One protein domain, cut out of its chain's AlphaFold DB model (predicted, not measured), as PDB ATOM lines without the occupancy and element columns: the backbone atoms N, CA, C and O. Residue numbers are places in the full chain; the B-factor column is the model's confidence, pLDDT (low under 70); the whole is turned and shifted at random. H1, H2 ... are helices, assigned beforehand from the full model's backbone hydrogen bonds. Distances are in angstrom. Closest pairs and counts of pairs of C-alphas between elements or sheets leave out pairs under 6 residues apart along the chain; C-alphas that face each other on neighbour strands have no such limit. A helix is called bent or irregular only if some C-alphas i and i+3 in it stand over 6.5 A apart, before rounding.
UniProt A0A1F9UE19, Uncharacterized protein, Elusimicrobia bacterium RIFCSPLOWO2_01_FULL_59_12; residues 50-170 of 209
ATOM      1  N   GLU A  50      45.933  14.552  12.152       92.25
ATOM      2  CA  GLU A  50      44.517  14.768  11.803       92.25
ATOM      3  C   GLU A  50      43.875  15.862  12.655       92.25
ATOM      4  O   GLU A  50      43.236  16.788  12.145       92.25
ATOM      5  N   THR A  51      44.051  15.771  13.971       91.19
ATOM      6  CA  THR A  51      43.336  16.643  14.908       91.19
ATOM      7  C   THR A  51      43.742  18.107  14.782       91.19
ATOM      8  O   THR A  51      42.935  18.977  15.079       91.19
ATOM      9  N   GLN A  52      44.928  18.404  14.241       88.12
ATOM     10  CA  GLN A  52      45.364  19.776  13.951       88.12
ATOM     11  C   GLN A  52      44.748  20.345  12.659       88.12
ATOM     12  O   GLN A  52      44.802  21.551  12.414       88.12
ATOM     13  N   PHE A  53      44.159  19.495  11.815       87.00
ATOM     14  CA  PHE A  53      43.392  19.908  10.637       87.00
ATOM     15  C   PHE A  53      41.897  20.028  10.927       87.00
ATOM     16  O   PHE A  53      41.218  20.821  10.270       87.00
ATOM     17  N   ARG A  54      41.381  19.231  11.868       83.56
ATOM     18  CA  ARG A  54      39.940  19.094  12.115       83.56
ATOM     19  C   ARG A  54      39.463  19.827  13.360       83.56
ATOM     20  O   ARG A  54      38.459  20.535  13.292       83.56
ATOM     21  N   GLU A  55      40.193  19.700  14.460       84.19
ATOM     22  CA  GLU A  55      39.703  20.052  15.786       84.19
ATOM     23  C   GLU A  55      40.353  21.327  16.311       84.19
ATOM     24  O   GLU A  55      41.561  21.531  16.218       84.19
ATOM     25  N   THR A  56      39.534  22.212  16.880       76.44
ATOM     26  CA  THR A  56      40.027  23.490  17.423       76.44
ATOM     27  C   THR A  56      40.264  23.403  18.927       76.44
ATOM     28  O   THR A  56      41.202  24.005  19.429       76.44
ATOM     29  N   HIS A  57      39.448  22.628  19.649       81.06
ATOM     30  CA  HIS A  57      39.505  22.548  21.108       81.06
ATOM     31  C   HIS A  57      40.193  21.262  21.586       81.06
ATOM     32  O   HIS A  57      39.919  20.179  21.069       81.06
ATOM     33  N   ILE A  58      40.994  21.347  22.656       81.81
ATOM     34  CA  ILE A  58      41.691  20.198  23.268       81.81
ATOM     35  C   ILE A  58      40.791  18.979  23.557       81.81
ATOM     36  O   ILE A  58      41.189  17.847  23.294       81.81
ATOM     37  N   PHE A  59      39.551  19.177  24.029       83.31
ATOM     38  CA  PHE A  59      38.620  18.079  24.306       83.31
ATOM     39  C   PHE A  59      38.163  17.368  23.029       83.31
ATOM     40  O   PHE A  59      37.994  16.152  23.037       83.31
ATOM     41  N   GLN A  60      38.005  18.102  21.924       85.38
ATOM     42  CA  GLN A  60      37.678  17.518  20.621       85.38
ATOM     43  C   GLN A  60      38.860  16.709  20.079       85.38
ATOM     44  O   GLN A  60      38.664  15.594  19.605       85.38
ATOM     45  N   GLN A  61      40.090  17.218  20.233       87.94
ATOM     46  CA  GLN A  61      41.303  16.478  19.869       87.94
ATOM     47  C   GLN A  61      41.405  15.160  20.648       87.94
ATOM     48  O   GLN A  61      41.627  14.109  20.051       87.94
ATOM     49  N   ALA A  62      41.177  15.192  21.965       89.50
ATOM     50  CA  ALA A  62      41.190  13.992  22.799       89.50
ATOM     51  C   ALA A  62      40.109  12.980  22.380       89.50
ATOM     52  O   ALA A  62      40.380  11.779  22.319       89.50
ATOM     53  N   GLN A  63      38.904  13.453  22.049       90.25
ATOM     54  CA  GLN A  63      37.815  12.595  21.587       90.25
ATOM     55  C   GLN A  63      38.130  11.944  20.233       90.25
ATOM     56  O   GLN A  63      37.922  10.742  20.084       90.25
ATOM     57  N   ALA A  64      38.665  12.706  19.277       91.38
ATOM     58  CA  ALA A  64      39.079  12.189  17.974       91.38
ATOM     59  C   ALA A  64      40.221  11.168  18.110       91.38
ATOM     60  O   ALA A  64      40.160  10.086  17.534       91.38
ATOM     61  N   MET A  65      41.225  11.450  18.947       92.81
ATOM     62  CA  MET A  65      42.300  10.495  19.233       92.81
ATOM     63  C   MET A  65      41.780   9.203  19.877       92.81
ATOM     64  O   MET A  65      42.264   8.118  19.553       92.81
ATOM     65  N   ALA A  66      40.802   9.296  20.782       93.44
ATOM     66  CA  ALA A  66      40.182   8.125  21.397       93.44
ATOM     67  C   ALA A  66      39.393   7.287  20.380       93.44
ATOM     68  O   ALA A  66      39.436   6.058  20.452       93.44
ATOM     69  N   ASP A  67      38.716   7.935  19.431       95.62
ATOM     70  CA  ASP A  67      37.985   7.274  18.346       95.62
ATOM     71  C   ASP A  67      38.942   6.509  17.414       95.62
ATOM     72  O   ASP A  67      38.809   5.295  17.236       95.62
ATOM     73  N   ILE A  68      40.012   7.171  16.959       95.69
ATOM     74  CA  ILE A  68      41.087   6.562  16.158       95.69
ATOM     75  C   ILE A  68      41.713   5.367  16.896       95.69
ATOM     76  O   ILE A  68      41.850   4.274  16.341       95.69
ATOM     77  N   ALA A  69      42.043   5.528  18.180       93.38
ATOM     78  CA  ALA A  69      42.571   4.433  18.994       93.38
ATOM     79  C   ALA A  69      41.556   3.285  19.163       93.38
ATOM     80  O   ALA A  69      41.948   2.120  19.271       93.38
ATOM     81  N   GLY A  70      40.256   3.589  19.165       95.94
ATOM     82  CA  GLY A  70      39.174   2.608  19.148       95.94
ATOM     83  C   GLY A  70      39.210   1.721  17.904       95.94
ATOM     84  O   GLY A  70      39.122   0.496  18.032       95.94
ATOM     85  N   PHE A  71      39.435   2.303  16.720       96.81
ATOM     86  CA  PHE A  71      39.644   1.543  15.482       96.81
ATOM     87  C   PHE A  71      40.839   0.594  15.588       96.81
ATOM     88  O   PHE A  71      40.716  -0.585  15.255       96.81
ATOM     89  N   TYR A  72      41.980   1.066  16.094       95.69
ATOM     90  CA  TYR A  72      43.172   0.226  16.246       95.69
ATOM     91  C   TYR A  72      42.901  -0.954  17.190       95.69
ATOM     92  O   TYR A  72      43.121  -2.117  16.832       95.69
ATOM     93  N   LYS A  73      42.302  -0.676  18.353       95.81
ATOM     94  CA  LYS A  73      41.969  -1.687  19.366       95.81
ATOM     95  C   LYS A  73      40.955  -2.713  18.873       95.81
ATOM     96  O   LYS A  73      41.116  -3.897  19.161       95.81
ATOM     97  N   ALA A  74      39.962  -2.306  18.078       96.19
ATOM     98  CA  ALA A  74      38.992  -3.224  17.475       96.19
ATOM     99  C   ALA A  74      39.656  -4.289  16.580       96.19
ATOM    100  O   ALA A  74      39.115  -5.379  16.388       96.19
ATOM    101  N   PHE A  75      40.854  -4.002  16.069       93.69
ATOM    102  CA  PHE A  75      41.650  -4.922  15.266       93.69
ATOM    103  C   PHE A  75      42.812  -5.574  16.028       93.69
ATOM    104  O   PHE A  75      43.560  -6.348  15.422       93.69
ATOM    105  N   GLY A  76      42.907  -5.345  17.341       92.94
ATOM    106  CA  GLY A  76      43.942  -5.897  18.214       92.94
ATOM    107  C   GLY A  76      45.294  -5.198  18.080       92.94
ATOM    108  O   GLY A  76      46.323  -5.836  18.282       92.94
ATOM    109  N   LEU A  77      45.293  -3.923  17.685       91.88
ATOM    110  CA  LEU A  77      46.491  -3.106  17.532       91.88
ATOM    111  C   LEU A  77      46.589  -2.065  18.645       91.88
ATOM    112  O   LEU A  77      45.576  -1.607  19.177       91.88
ATOM    113  N   ASP A  78      47.826  -1.669  18.931       88.12
ATOM    114  CA  ASP A  78      48.154  -0.526  19.774       88.12
ATOM    115  C   ASP A  78      49.278   0.284  19.122       88.12
ATOM    116  O   ASP A  78      50.051  -0.249  18.316       88.12
ATOM    117  N   VAL A  79      49.361   1.570  19.453       79.81
ATOM    118  CA  VAL A  79      50.441   2.432  18.966       79.81
ATOM    119  C   VAL A  79      51.691   2.129  19.780       79.81
ATOM    120  O   VAL A  79      51.661   2.084  21.007       79.81
ATOM    121  N   SER A  80      52.807   1.896  19.097       77.50
ATOM    122  CA  SER A  80      54.051   1.544  19.770       77.50
ATOM    123  C   SER A  80      54.557   2.692  20.648       77.50
ATOM    124  O   SER A  80      54.822   3.786  20.155       77.50
ATOM    125  N   GLU A  81      54.792   2.412  21.931       68.81
ATOM    126  CA  GLU A  81      55.384   3.374  22.872       68.81
ATOM    127  C   GLU A  81      56.781   3.846  22.430       68.81
ATOM    128  O   GLU A  81      57.175   4.977  22.708       68.81
ATOM    129  N   SER A  82      57.529   3.010  21.699       65.62
ATOM    130  CA  SER A  82      58.861   3.358  21.192       65.62
ATOM    131  C   SER A  82      58.837   4.166  19.894       65.62
ATOM    132  O   SER A  82      59.862   4.745  19.537       65.62
ATOM    133  N   ALA A  83      57.697   4.231  19.196       63.44
ATOM    134  CA  ALA A  83      57.558   5.036  17.985       63.44
ATOM    135  C   ALA A  83      57.503   6.542  18.285       63.44
ATOM    136  O   ALA A  83      57.807   7.329  17.397       63.44
ATOM    137  N   CYS A  84      57.168   6.939  19.523       69.50
ATOM    138  CA  CYS A  84      57.035   8.340  19.946       69.50
ATOM    139  C   CYS A  84      56.087   9.165  19.047       69.50
ATOM    140  O   CYS A  84      56.244  10.373  18.910       69.50
ATOM    141  N   GLU A  85      55.093   8.510  18.443       81.81
ATOM    142  CA  GLU A  85      54.104   9.140  17.569       81.81
ATOM    143  C   GLU A  85      52.703   9.042  18.167       81.81
ATOM    144  O   GLU A  85      52.371   8.099  18.892       81.81
ATOM    145  N   ARG A  86      51.857  10.021  17.847       87.06
ATOM    146  CA  ARG A  86      50.447  10.008  18.253       87.06
ATOM    147  C   ARG A  86      49.615   9.121  17.329       87.06
ATOM    148  O   ARG A  86      49.939   8.931  16.160       87.06
ATOM    149  N   ALA A  87      48.486   8.641  17.849       89.69
ATOM    150  CA  ALA A  87      47.556   7.784  17.112       89.69
ATOM    151  C   ALA A  87      47.016   8.421  15.818       89.69
ATOM    152  O   ALA A  87      46.715   7.695  14.875       89.69
ATOM    153  N   ASP A  88      46.924   9.752  15.780       93.62
ATOM    154  CA  ASP A  88      46.398  10.547  14.668       93.62
ATOM    155  C   ASP A  88      47.490  11.067  13.715       93.62
ATOM    156  O   ASP A  88      47.259  11.988  12.930       93.62
ATOM    157  N   HIS A  89      48.712  10.537  13.821       91.81
ATOM    158  CA  HIS A  89      49.773  10.849  12.875       91.81
ATOM    159  C   HIS A  89      49.512  10.145  11.534       91.81
ATOM    160  O   HIS A  89      49.212   8.949  11.494       91.81
ATOM    161  N   LEU A  90      49.722  10.847  10.414       92.81
ATOM    162  CA  LEU A  90      49.455  10.344   9.059       92.81
ATOM    163  C   LEU A  90      50.080   8.969   8.786       92.81
ATOM    164  O   LEU A  90      49.472   8.129   8.124       92.81
ATOM    165  N   SER A  91      51.314   8.738   9.250       91.38
ATOM    166  CA  SER A  91      51.984   7.451   9.030       91.38
ATOM    167  C   SER A  91      51.283   6.306   9.756       91.38
ATOM    168  O   SER A  91      51.199   5.218   9.196       91.38
ATOM    169  N   VAL A  92      50.767   6.558  10.962       91.88
ATOM    170  CA  VAL A  92      50.081   5.567  11.798       91.88
ATOM    171  C   VAL A  92      48.723   5.226  11.179       91.88
ATOM    172  O   VAL A  92      48.407   4.052  10.997       91.88
ATOM    173  N   GLU A  93      47.972   6.234  10.730       96.00
ATOM    174  CA  GLU A  93      46.704   6.033  10.016       96.00
ATOM    175  C   GLU A  93      46.886   5.249   8.703       96.00
ATOM    176  O   GLU A  93      46.125   4.325   8.395       96.00
ATOM    177  N   LEU A  94      47.918   5.579   7.915       96.19
ATOM    178  CA  LEU A  94      48.236   4.863   6.675       96.19
ATOM    179  C   LEU A  94      48.703   3.426   6.936       96.19
ATOM    180  O   LEU A  94      48.376   2.523   6.160       96.19
ATOM    181  N   GLU A  95      49.459   3.198   8.010       94.12
ATOM    182  CA  GLU A  95      49.872   1.859   8.427       94.12
ATOM    183  C   GLU A  95      48.663   1.008   8.816       94.12
ATOM    184  O   GLU A  95      48.545  -0.129   8.351       94.12
ATOM    185  N   PHE A  96      47.713   1.575   9.562       95.94
ATOM    186  CA  PHE A  96      46.461   0.904   9.886       95.94
ATOM    187  C   PHE A  96      45.668   0.515   8.628       95.94
ATOM    188  O   PHE A  96      45.250  -0.637   8.488       95.94
ATOM    189  N   MET A  97      45.541   1.420   7.653       97.88
ATOM    190  CA  MET A  97      44.914   1.104   6.360       97.88
ATOM    191  C   MET A  97      45.647  -0.018   5.611       97.88
ATOM    192  O   MET A  97      45.015  -0.907   5.030       97.88
ATOM    193  N   GLY A  98      46.983  -0.019   5.653       96.06
ATOM    194  CA  GLY A  98      47.812  -1.090   5.104       96.06
ATOM    195  C   GLY A  98      47.573  -2.436   5.793       96.06
ATOM    196  O   GLY A  98      47.442  -3.464   5.117       96.06
ATOM    197  N   TYR A  99      47.455  -2.431   7.121       96.38
ATOM    198  CA  TYR A  99      47.123  -3.602   7.923       96.38
ATOM    199  C   TYR A  99      45.738  -4.161   7.564       96.38
ATOM    200  O   TYR A  99      45.612  -5.367   7.333       96.38
ATOM    201  N   LEU A 100      44.712  -3.311   7.440       97.19
ATOM    202  CA  LEU A 100      43.364  -3.745   7.052       97.19
ATOM    203  C   LEU A 100      43.346  -4.388   5.661       97.19
ATOM    204  O   LEU A 100      42.747  -5.451   5.491       97.19
ATOM    205  N   CYS A 101      44.060  -3.808   4.690       96.69
ATOM    206  CA  CYS A 101      44.217  -4.395   3.356       96.69
ATOM    207  C   CYS A 101      44.873  -5.787   3.408       96.69
ATOM    208  O   CYS A 101      44.480  -6.703   2.682       96.69
ATOM    209  N   LEU A 102      45.897  -5.962   4.252       97.25
ATOM    210  CA  LEU A 102      46.576  -7.250   4.415       97.25
ATOM    211  C   LEU A 102      45.659  -8.289   5.073       97.25
ATOM    212  O   LEU A 102      45.631  -9.445   4.645       97.25
ATOM    213  N   LYS A 103      44.891  -7.876   6.086       96.12
ATOM    214  CA  LYS A 103      43.937  -8.734   6.792       96.12
ATOM    215  C   LYS A 103      42.783  -9.159   5.881       96.12
ATOM    216  O   LYS A 103      42.448 -10.343   5.870       96.12
ATOM    217  N   GLU A 104      42.264  -8.244   5.058       97.44
ATOM    218  CA  GLU A 104      41.284  -8.536   4.003       97.44
ATOM    219  C   GLU A 104      41.832  -9.596   3.043       97.44
ATOM    220  O   GLU A 104      41.206 -10.636   2.835       97.44
ATOM    221  N   TRP A 105      43.030  -9.373   2.495       97.50
ATOM    222  CA  TRP A 105      43.658 -10.321   1.578       97.50
ATOM    223  C   TRP A 105      43.821 -11.710   2.206       97.50
ATOM    224  O   TRP A 105      43.507 -12.719   1.574       97.50
ATOM    225  N   HIS A 106      44.271 -11.774   3.461       96.38
ATOM    226  CA  HIS A 106      44.454 -13.035   4.171       96.38
ATOM    227  C   HIS A 106      43.119 -13.756   4.441       96.38
ATOM    228  O   HIS A 106      43.047 -14.983   4.361       96.38
ATOM    229  N   ALA A 107      42.047 -13.016   4.734       95.62
ATOM    230  CA  ALA A 107      40.704 -13.573   4.873       95.62
ATOM    231  C   ALA A 107      40.190 -14.161   3.548       95.62
ATOM    232  O   ALA A 107      39.743 -15.310   3.527       95.62
ATOM    233  N   LEU A 108      40.348 -13.430   2.439       96.12
ATOM    234  CA  LEU A 108      39.978 -13.896   1.097       96.12
ATOM    235  C   LEU A 108      40.764 -15.145   0.686       96.12
ATOM    236  O   LEU A 108      40.179 -16.117   0.212       96.12
ATOM    237  N   ALA A 109      42.079 -15.155   0.921       96.31
ATOM    238  CA  ALA A 109      42.933 -16.306   0.632       96.31
ATOM    239  C   ALA A 109      42.520 -17.562   1.422       96.31
ATOM    240  O   ALA A 109      42.718 -18.680   0.951       96.31
ATOM    241  N   ALA A 110      41.918 -17.379   2.600       96.69
ATOM    242  CA  ALA A 110      41.391 -18.446   3.446       96.69
ATOM    243  C   ALA A 110      39.905 -18.778   3.187       96.69
ATOM    244  O   ALA A 110      39.334 -19.580   3.924       96.69
ATOM    245  N   GLY A 111      39.254 -18.159   2.193       96.75
ATOM    246  CA  GLY A 111      37.832 -18.371   1.893       96.75
ATOM    247  C   GLY A 111      36.864 -17.807   2.942       96.75
ATOM    248  O   GLY A 111      35.706 -18.218   2.996       96.75
ATOM    249  N   ARG A 112      37.319 -16.876   3.791       97.69
ATOM    250  CA  ARG A 112      36.529 -16.251   4.863       97.69
ATOM    251  C   ARG A 112      35.966 -14.904   4.408       97.69
ATOM    252  O   ARG A 112      36.404 -13.856   4.870       97.69
ATOM    253  N   GLU A 113      34.993 -14.932   3.498       97.31
ATOM    254  CA  GLU A 113      34.428 -13.704   2.906       97.31
ATOM    255  C   GLU A 113      33.827 -12.756   3.959       97.31
ATOM    256  O   GLU A 113      33.983 -11.545   3.851       97.31
ATOM    257  N   GLY A 114      33.208 -13.292   5.020       98.12
ATOM    258  CA  GLY A 114      32.670 -12.473   6.113       98.12
ATOM    259  C   GLY A 114      33.743 -11.623   6.804       98.12
ATOM    260  O   GLY A 114      33.546 -10.430   7.013       98.12
ATOM    261  N   ASP A 115      34.911 -12.204   7.080       97.50
ATOM    262  CA  ASP A 115      36.031 -11.488   7.702       97.50
ATOM    263  C   ASP A 115      36.646 -10.456   6.742       97.50
ATOM    264  O   ASP A 115      37.099  -9.391   7.171       97.50
ATOM    265  N   ALA A 116      36.658 -10.756   5.440       97.69
ATOM    266  CA  ALA A 116      37.088  -9.808   4.418       97.69
ATOM    267  C   ALA A 116      36.147  -8.595   4.357       97.69
ATOM    268  O   ALA A 116      36.620  -7.459   4.303       97.69
ATOM    269  N   GLU A 117      34.833  -8.815   4.447       98.31
ATOM    270  CA  GLU A 117      33.850  -7.731   4.472       98.31
ATOM    271  C   GLU A 117      33.976  -6.866   5.730       98.31
ATOM    272  O   GLU A 117      33.938  -5.644   5.626       98.31
ATOM    273  N   VAL A 118      34.250  -7.463   6.898       98.38
ATOM    274  CA  VAL A 118      34.572  -6.702   8.122       98.38
ATOM    275  C   VAL A 118      35.777  -5.781   7.900       98.38
ATOM    276  O   VAL A 118      35.766  -4.625   8.325       98.38
ATOM    277  N   CYS A 119      36.811  -6.252   7.197       98.06
ATOM    278  CA  CYS A 119      37.976  -5.424   6.880       98.06
ATOM    279  C   CYS A 119      37.631  -4.290   5.902       98.06
ATOM    280  O   CYS A 119      38.125  -3.177   6.076       98.06
ATOM    281  N   ARG A 120      36.793  -4.538   4.885       98.38
ATOM    282  CA  ARG A 120      36.348  -3.501   3.934       98.38
ATOM    283  C   ARG A 120      35.471  -2.450   4.599       98.38
ATOM    284  O   ARG A 120      35.626  -1.264   4.317       98.38
ATOM    285  N   ASP A 121      34.565  -2.872   5.473       98.56
ATOM    286  CA  ASP A 121      33.709  -1.976   6.244       98.56
ATOM    287  C   ASP A 121      34.541  -1.077   7.166       98.56
ATOM    288  O   ASP A 121      34.367   0.140   7.156       98.56
ATOM    289  N   ALA A 122      35.529  -1.640   7.867       98.38
ATOM    290  CA  ALA A 122      36.456  -0.850   8.672       98.38
ATOM    291  C   ALA A 122      37.289   0.130   7.833       98.38
ATOM    292  O   ALA A 122      37.391   1.294   8.211       98.38
ATOM    293  N   GLN A 123      37.821  -0.289   6.675       98.56
ATOM    294  CA  GLN A 123      38.523   0.616   5.751       98.56
ATOM    295  C   GLN A 123      37.616   1.772   5.311       98.56
ATOM    296  O   GLN A 123      38.039   2.924   5.299       98.56
ATOM    297  N   ARG A 124      36.363   1.472   4.952       98.44
ATOM    298  CA  ARG A 124      35.382   2.465   4.502       98.44
ATOM    299  C   ARG A 124      35.068   3.482   5.596       98.44
ATOM    300  O   ARG A 124      35.090   4.675   5.317       98.44
ATOM    301  N   LYS A 125      34.791   3.010   6.813       98.19
ATOM    302  CA  LYS A 125      34.506   3.859   7.976       98.19
ATOM    303  C   LYS A 125      35.704   4.725   8.325       98.19
ATOM    304  O   LYS A 125      35.575   5.936   8.359       98.19
ATOM    305  N   PHE A 126      36.891   4.134   8.432       98.00
ATOM    306  CA  PHE A 126      38.103   4.883   8.752       98.00
ATOM    307  C   PHE A 126      38.438   5.942   7.689       98.00
ATOM    308  O   PHE A 126      38.793   7.069   8.016       98.00
ATOM    309  N   LEU A 127      38.254   5.633   6.401       97.25
ATOM    310  CA  LEU A 127      38.390   6.627   5.331       97.25
ATOM    311  C   LEU A 127      37.324   7.730   5.398       97.25
ATOM    312  O   LEU A 127      37.622   8.865   5.043       97.25
ATOM    313  N   GLY A 128      36.089   7.414   5.786       95.81
ATOM    314  CA  GLY A 128      35.015   8.401   5.912       95.81
ATOM    315  C   GLY A 128      35.193   9.316   7.125       95.81
ATOM    316  O   GLY A 128      35.088  10.538   7.018       95.81
ATOM    317  N   ASP A 129      35.508   8.728   8.269       94.88
ATOM    318  CA  ASP A 129      35.474   9.410   9.558       94.88
ATOM    319  C   ASP A 129      36.813  10.082   9.900       94.88
ATOM    320  O   ASP A 129      36.804  11.120  10.565       94.88
ATOM    321  N   HIS A 130      37.927   9.556   9.370       95.69
ATOM    322  CA  HIS A 130      39.304   9.966   9.679       95.69
ATOM    323  C   HIS A 130      40.103  10.314   8.416       95.69
ATOM    324  O   HIS A 130      39.901  11.381   7.833       95.69
ATOM    325  N   LEU A 131      40.972   9.417   7.934       95.81
ATOM    326  CA  LEU A 131      41.993   9.687   6.913       95.81
ATOM    327  C   LEU A 131      41.486  10.462   5.680       95.81
ATOM    328  O   LEU A 131      42.153  11.376   5.188       95.81
ATOM    329  N   GLY A 132      40.301  10.130   5.157       95.19
ATOM    330  CA  GLY A 132      39.739  10.806   3.982       95.19
ATOM    331  C   GLY A 132      39.232  12.225   4.242       95.19
ATOM    332  O   GLY A 132      39.157  13.011   3.296       95.19
ATOM    333  N   ALA A 133      38.930  12.580   5.493       92.69
ATOM    334  CA  ALA A 133      38.430  13.899   5.876       92.69
ATOM    335  C   ALA A 133      39.523  14.985   5.885       92.69
ATOM    336  O   ALA A 133      39.222  16.174   5.754       92.69
ATOM    337  N   TRP A 134      40.799  14.603   6.009       94.31
ATOM    338  CA  TRP A 134      41.887  15.570   6.199       94.31
ATOM    339  C   TRP A 134      43.082  15.394   5.253       94.31
ATOM    340  O   TRP A 134      43.712  16.389   4.880       94.31
ATOM    341  N   ALA A 135      43.373  14.171   4.788       93.69
ATOM    342  CA  ALA A 135      44.569  13.899   3.987       93.69
ATOM    343  C   ALA A 135      44.621  14.692   2.671       93.69
ATOM    344  O   ALA A 135      45.705  15.019   2.187       93.69
ATOM    345  N   GLY A 136      43.464  15.030   2.087       92.19
ATOM    346  CA  GLY A 136      43.383  15.884   0.898       92.19
ATOM    347  C   GLY A 136      43.926  17.292   1.150       92.19
ATOM    348  O   GLY A 136      44.789  17.766   0.411       92.19
ATOM    349  N   SER A 137      43.486  17.925   2.234       91.56
ATOM    350  CA  SER A 137      43.912  19.271   2.623       91.56
ATOM    351  C   SER A 137      45.371  19.304   3.068       91.56
ATOM    352  O   SER A 137      46.113  20.222   2.712       91.56
ATOM    353  N   PHE A 138      45.818  18.271   3.792       92.38
ATOM    354  CA  PHE A 138      47.234  18.081   4.107       92.38
ATOM    355  C   PHE A 138      48.075  17.970   2.828       92.38
ATOM    356  O   PHE A 138      49.069  18.679   2.671       92.38
ATOM    357  N   ALA A 139      47.646  17.144   1.871       92.50
ATOM    358  CA  ALA A 139      48.330  16.960   0.596       92.50
ATOM    359  C   ALA A 139      48.446  18.260  -0.216       92.50
ATOM    360  O   ALA A 139      49.508  18.544  -0.774       92.50
ATOM    361  N   GLU A 140      47.386  19.062  -0.291       91.75
ATOM    362  CA  GLU A 140      47.411  20.349  -0.994       91.75
ATOM    363  C   GLU A 140      48.402  21.320  -0.347       91.75
ATOM    364  O   GLU A 140      49.256  21.900  -1.030       91.75
ATOM    365  N   ARG A 141      48.356  21.432   0.984       91.12
ATOM    366  CA  ARG A 141      49.225  22.332   1.742       91.12
ATOM    367  C   ARG A 141      50.692  21.914   1.668       91.12
ATOM    368  O   ARG A 141      51.552  22.754   1.383       91.12
ATOM    369  N   LEU A 142      50.976  20.623   1.841       90.88
ATOM    370  CA  LEU A 142      52.322  20.073   1.703       90.88
ATOM    371  C   LEU A 142      52.838  20.259   0.274       90.88
ATOM    372  O   LEU A 142      53.988  20.643   0.094       90.88
ATOM    373  N   SER A 143      52.004  20.052  -0.751       91.00
ATOM    374  CA  SER A 143      52.436  20.220  -2.143       91.00
ATOM    375  C   SER A 143      52.846  21.655  -2.470       91.00
ATOM    376  O   SER A 143      53.857  21.853  -3.146       91.00
ATOM    377  N   GLY A 144      52.101  22.643  -1.965       89.56
ATOM    378  CA  GLY A 144      52.435  24.057  -2.135       89.56
ATOM    379  C   GLY A 144      53.742  24.441  -1.439       89.56
ATOM    380  O   GLY A 144      54.590  25.099  -2.039       89.56
ATOM    381  N   ARG A 145      53.939  23.991  -0.192       86.94
ATOM    382  CA  ARG A 145      55.140  24.309   0.603       86.94
ATOM    383  C   ARG A 145      56.386  23.576   0.134       86.94
ATOM    384  O   ARG A 145      57.464  24.151   0.101       86.94
ATOM    385  N   ALA A 146      56.230  22.325  -0.273       87.56
ATOM    386  CA  ALA A 146      57.325  21.482  -0.718       87.56
ATOM    387  C   ALA A 146      57.668  21.678  -2.205       87.56
ATOM    388  O   ALA A 146      58.338  20.817  -2.789       87.56
ATOM    389  N   SER A 147      57.180  22.752  -2.843       85.00
ATOM    390  CA  SER A 147      57.417  23.035  -4.262       85.00
ATOM    391  C   SER A 147      58.915  23.004  -4.580       85.00
ATOM    392  O   SER A 147      59.737  23.534  -3.841       85.00
ATOM    393  N   GLY A 148      59.283  22.319  -5.664       82.75
ATOM    394  CA  GLY A 148      60.685  22.085  -6.027       82.75
ATOM    395  C   GLY A 148      61.352  20.885  -5.337       82.75
ATOM    396  O   GLY A 148      62.438  20.490  -5.752       82.75
ATOM    397  N   THR A 149      60.700  20.239  -4.364       85.69
ATOM    398  CA  THR A 149      61.198  19.012  -3.712       85.69
ATOM    399  C   THR A 149      60.395  17.768  -4.138       85.69
ATOM    400  O   THR A 149      59.250  17.885  -4.597       85.69
ATOM    401  N   PRO A 150      60.932  16.544  -3.954       82.75
ATOM    402  CA  PRO A 150      60.175  15.308  -4.174       82.75
ATOM    403  C   PRO A 150      58.888  15.198  -3.335       82.75
ATOM    404  O   PRO A 150      57.918  14.583  -3.790       82.75
ATOM    405  N   TYR A 151      58.838  15.832  -2.155       86.00
ATOM    406  CA  TYR A 151      57.672  15.801  -1.268       86.00
ATOM    407  C   TYR A 151      56.431  16.425  -1.903       86.00
ATOM    408  O   TYR A 151      55.328  15.943  -1.657       86.00
ATOM    409  N   ALA A 152      56.574  17.407  -2.801       89.31
ATOM    410  CA  ALA A 152      55.415  17.956  -3.501       89.31
ATOM    411  C   ALA A 152      54.722  16.923  -4.401       89.31
ATOM    412  O   ALA A 152      53.496  16.932  -4.526       89.31
ATOM    413  N   GLY A 153      55.502  16.030  -5.021       88.12
ATOM    414  CA  GLY A 153      54.981  14.908  -5.799       88.12
ATOM    415  C   GLY A 153      54.330  13.850  -4.914       88.12
ATOM    416  O   GLY A 153      53.231  13.396  -5.226       88.12
ATOM    417  N   MET A 154      54.969  13.513  -3.789       89.94
ATOM    418  CA  MET A 154      54.419  12.572  -2.806       89.94
ATOM    419  C   MET A 154      53.097  13.065  -2.216       89.94
ATOM    420  O   MET A 154      52.153  12.290  -2.126       89.94
ATOM    421  N   ALA A 155      52.998  14.354  -1.897       91.38
ATOM    422  CA  ALA A 155      51.781  14.963  -1.381       91.38
ATOM    423  C   ALA A 155      50.619  14.835  -2.380       91.38
ATOM    424  O   ALA A 155      49.550  14.339  -2.037       91.38
ATOM    425  N   ARG A 156      50.843  15.171  -3.659       92.12
ATOM    426  CA  ARG A 156      49.818  14.986  -4.704       92.12
ATOM    427  C   ARG A 156      49.417  13.523  -4.868       92.12
ATOM    428  O   ARG A 156      48.234  13.241  -5.048       92.12
ATOM    429  N   ALA A 157      50.387  12.611  -4.808       92.25
ATOM    430  CA  ALA A 157      50.126  11.180  -4.885       92.25
ATOM    431  C   ALA A 157      49.281  10.694  -3.700       92.25
ATOM    432  O   ALA A 157      48.318   9.972  -3.928       92.25
ATOM    433  N   LEU A 158      49.578  11.141  -2.476       94.38
ATOM    434  CA  LEU A 158      48.790  10.852  -1.275       94.38
ATOM    435  C   LEU A 158      47.337  11.311  -1.438       94.38
ATOM    436  O   LEU A 158      46.424  10.500  -1.309       94.38
ATOM    437  N   GLY A 159      47.116  12.583  -1.782       91.81
ATOM    438  CA  GLY A 159      45.760  13.117  -1.937       91.81
ATOM    439  C   GLY A 159      44.969  12.412  -3.044       91.81
ATOM    440  O   GLY A 159      43.781  12.136  -2.886       91.81
ATOM    441  N   ALA A 160      45.617  12.075  -4.165       91.81
ATOM    442  CA  ALA A 160      44.989  11.305  -5.237       91.81
ATOM    443  C   ALA A 160      44.678   9.860  -4.817       91.81
ATOM    444  O   ALA A 160      43.605   9.356  -5.140       91.81
ATOM    445  N   PHE A 161      45.595   9.219  -4.090       94.19
ATOM    446  CA  PHE A 161      45.433   7.863  -3.576       94.19
ATOM    447  C   PHE A 161      44.252   7.770  -2.610       94.19
ATOM    448  O   PHE A 161      43.351   6.973  -2.843       94.19
ATOM    449  N   VAL A 162      44.196   8.633  -1.591       95.00
ATOM    450  CA  VAL A 162      43.110   8.612  -0.598       95.00
ATOM    451  C   VAL A 162      41.752   8.851  -1.262       95.00
ATOM    452  O   VAL A 162      40.816   8.097  -1.016       95.00
ATOM    453  N   ARG A 163      41.645   9.816  -2.192       91.19
ATOM    454  CA  ARG A 163      40.401  10.028  -2.958       91.19
ATOM    455  C   ARG A 163      39.992   8.804  -3.777       91.19
ATOM    456  O   ARG A 163      38.804   8.490  -3.844       91.19
ATOM    457  N   ALA A 164      40.949   8.131  -4.413       91.94
ATOM    458  CA  ALA A 164      40.676   6.922  -5.182       91.94
ATOM    459  C   ALA A 164      40.188   5.778  -4.279       91.94
ATOM    460  O   ALA A 164      39.241   5.087  -4.647       91.94
ATOM    461  N   GLU A 165      40.769   5.621  -3.088       95.94
ATOM    462  CA  GLU A 165      40.339   4.614  -2.115       95.94
ATOM    463  C   GLU A 165      38.953   4.919  -1.534       95.94
ATOM    464  O   GLU A 165      38.118   4.015  -1.468       95.94
ATOM    465  N   CYS A 166      38.650   6.186  -1.215       94.12
ATOM    466  CA  CYS A 166      37.300   6.593  -0.819       94.12
ATOM    467  C   CYS A 166      36.276   6.241  -1.907       94.12
ATOM    468  O   CYS A 166      35.249   5.636  -1.610       94.12
ATOM    469  N   ALA A 167      36.573   6.547  -3.175       92.75
ATOM    470  CA  ALA A 167      35.692   6.212  -4.292       92.75
ATOM    471  C   ALA A 167      35.536   4.693  -4.482       92.75
ATOM    472  O   ALA A 167      34.423   4.208  -4.673       92.75
ATOM    473  N   ARG A 168      36.636   3.932  -4.389       94.19
ATOM    474  CA  ARG A 168      36.646   2.466  -4.518       94.19
ATOM    475  C   ARG A 168      35.779   1.791  -3.457       94.19
ATOM    476  O   ARG A 168      35.086   0.826  -3.763       94.19
ATOM    477  N   LEU A 169      35.840   2.280  -2.221       93.88
ATOM    478  CA  LEU A 169      35.111   1.727  -1.080       93.88
ATOM    479  C   LEU A 169      33.768   2.424  -0.828       93.88
ATOM    480  O   LEU A 169      33.060   2.040   0.096       93.88
ATOM    481  N   GLY A 170      33.387   3.433  -1.612       95.19
ATOM    482  CA  GLY A 170      32.176   4.221  -1.360       95.19
ATOM    483  C   GLY A 170      32.176   4.914   0.009       95.19
ATOM    484  O   GLY A 170      31.121   5.050   0.621       95.19
TER     485      GLY A 170
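AT A GLANCE: This is residues 50 to 170 of the 209 residues of an uncharacterized protein of Elusimicrobia bacterium RIFCSPLOWO2_01_FULL_59_12 (UniProt A0A1F9UE19). Two helical hairpins, H3 with H4 and H5 with H6, join at an angle, their turns pointing away from each other; the last part of H6 folds back to reach H4. H2 runs roughly lengthwise along the first hairpin but is only loosely packed on it, and short H1, at the beginning of H2, reaches H5. The printed part has 121 residues, with six named helices, H1 to H6 in order along the chain, and no named strand; the class is all helix. The whole is compact, with a radius of gyration of the C-alphas of 15.3 A, and spans 47 by 32 by 29 A.

HOW THE PARTS SIT: Start at H1, residues 50 to 54, which touches residues 61 to 65 alone of H2, residues 58 to 74; look at Thr 51 and Gln 61, the closest C-alphas, 5.4 A apart. H2 is close to but not clearly touching H3, residues 90 to 109, with the closest C-alphas, of Tyr 72 and Phe 96, 7.2 A apart. Next find the hairpin of H3 and H4, residues 113 to 129: they touch at a shallow tilt of 19 degrees, opposite ways, closest at the C-alphas of Glu 104 and Ala 116, 4.4 A. H5, residues 131 to 145, is irregular, with C-alphas 133 and 136 7.3 A apart. Its residues 131 to 135 touch residues 90 to 94 of H3 at a steep tilt of 48 degrees; the C-alphas of Glu 93 and Leu 131 are closest, 6.7 A. H5 also touches H1, closest at the C-alphas of Glu 50 and Trp 134, 6.2 A. H5 and H6, residues 150 to 169, are a hairpin at a shallow tilt of 22 degrees; the C-alphas of Ser 143 and Ala 152 are closest, 4.0 A. Residues 162 to 169 of H6 touch H4 at a steep tilt of 56 degrees, closest at the C-alphas of Arg 124 and Leu 169, 5.6 A. H2 and H6 are apart. Each O i to N i+4 pair is within hydrogen-bond range in H1, H2, H3, H4 and H6; in H5, 9 of 11 are.

IN THESE COORDINATES: Find C-alpha 50 at (44.517, 14.768, 11.803), where H1 begins. H2 is 24.3 A long, H3 28.7 A, H4 24.1 A, H5 20.7 A and H6 28.7 A. H3 begins at C-alpha 90, (49.455, 10.344, 9.059), and H6 ends at C-alpha 169, (35.111, 1.727, -1.080).

THE WHOLE: The C-alphas of Gly 111 and Gly 148 are the two farthest apart, 47.1 A. The printed part has no cut. The link from H2 to H3, residues 75 to 89, is long; the others are tight. Mean pLDDT of the printed part is 91.7, and residues 81 to 84 are under 70.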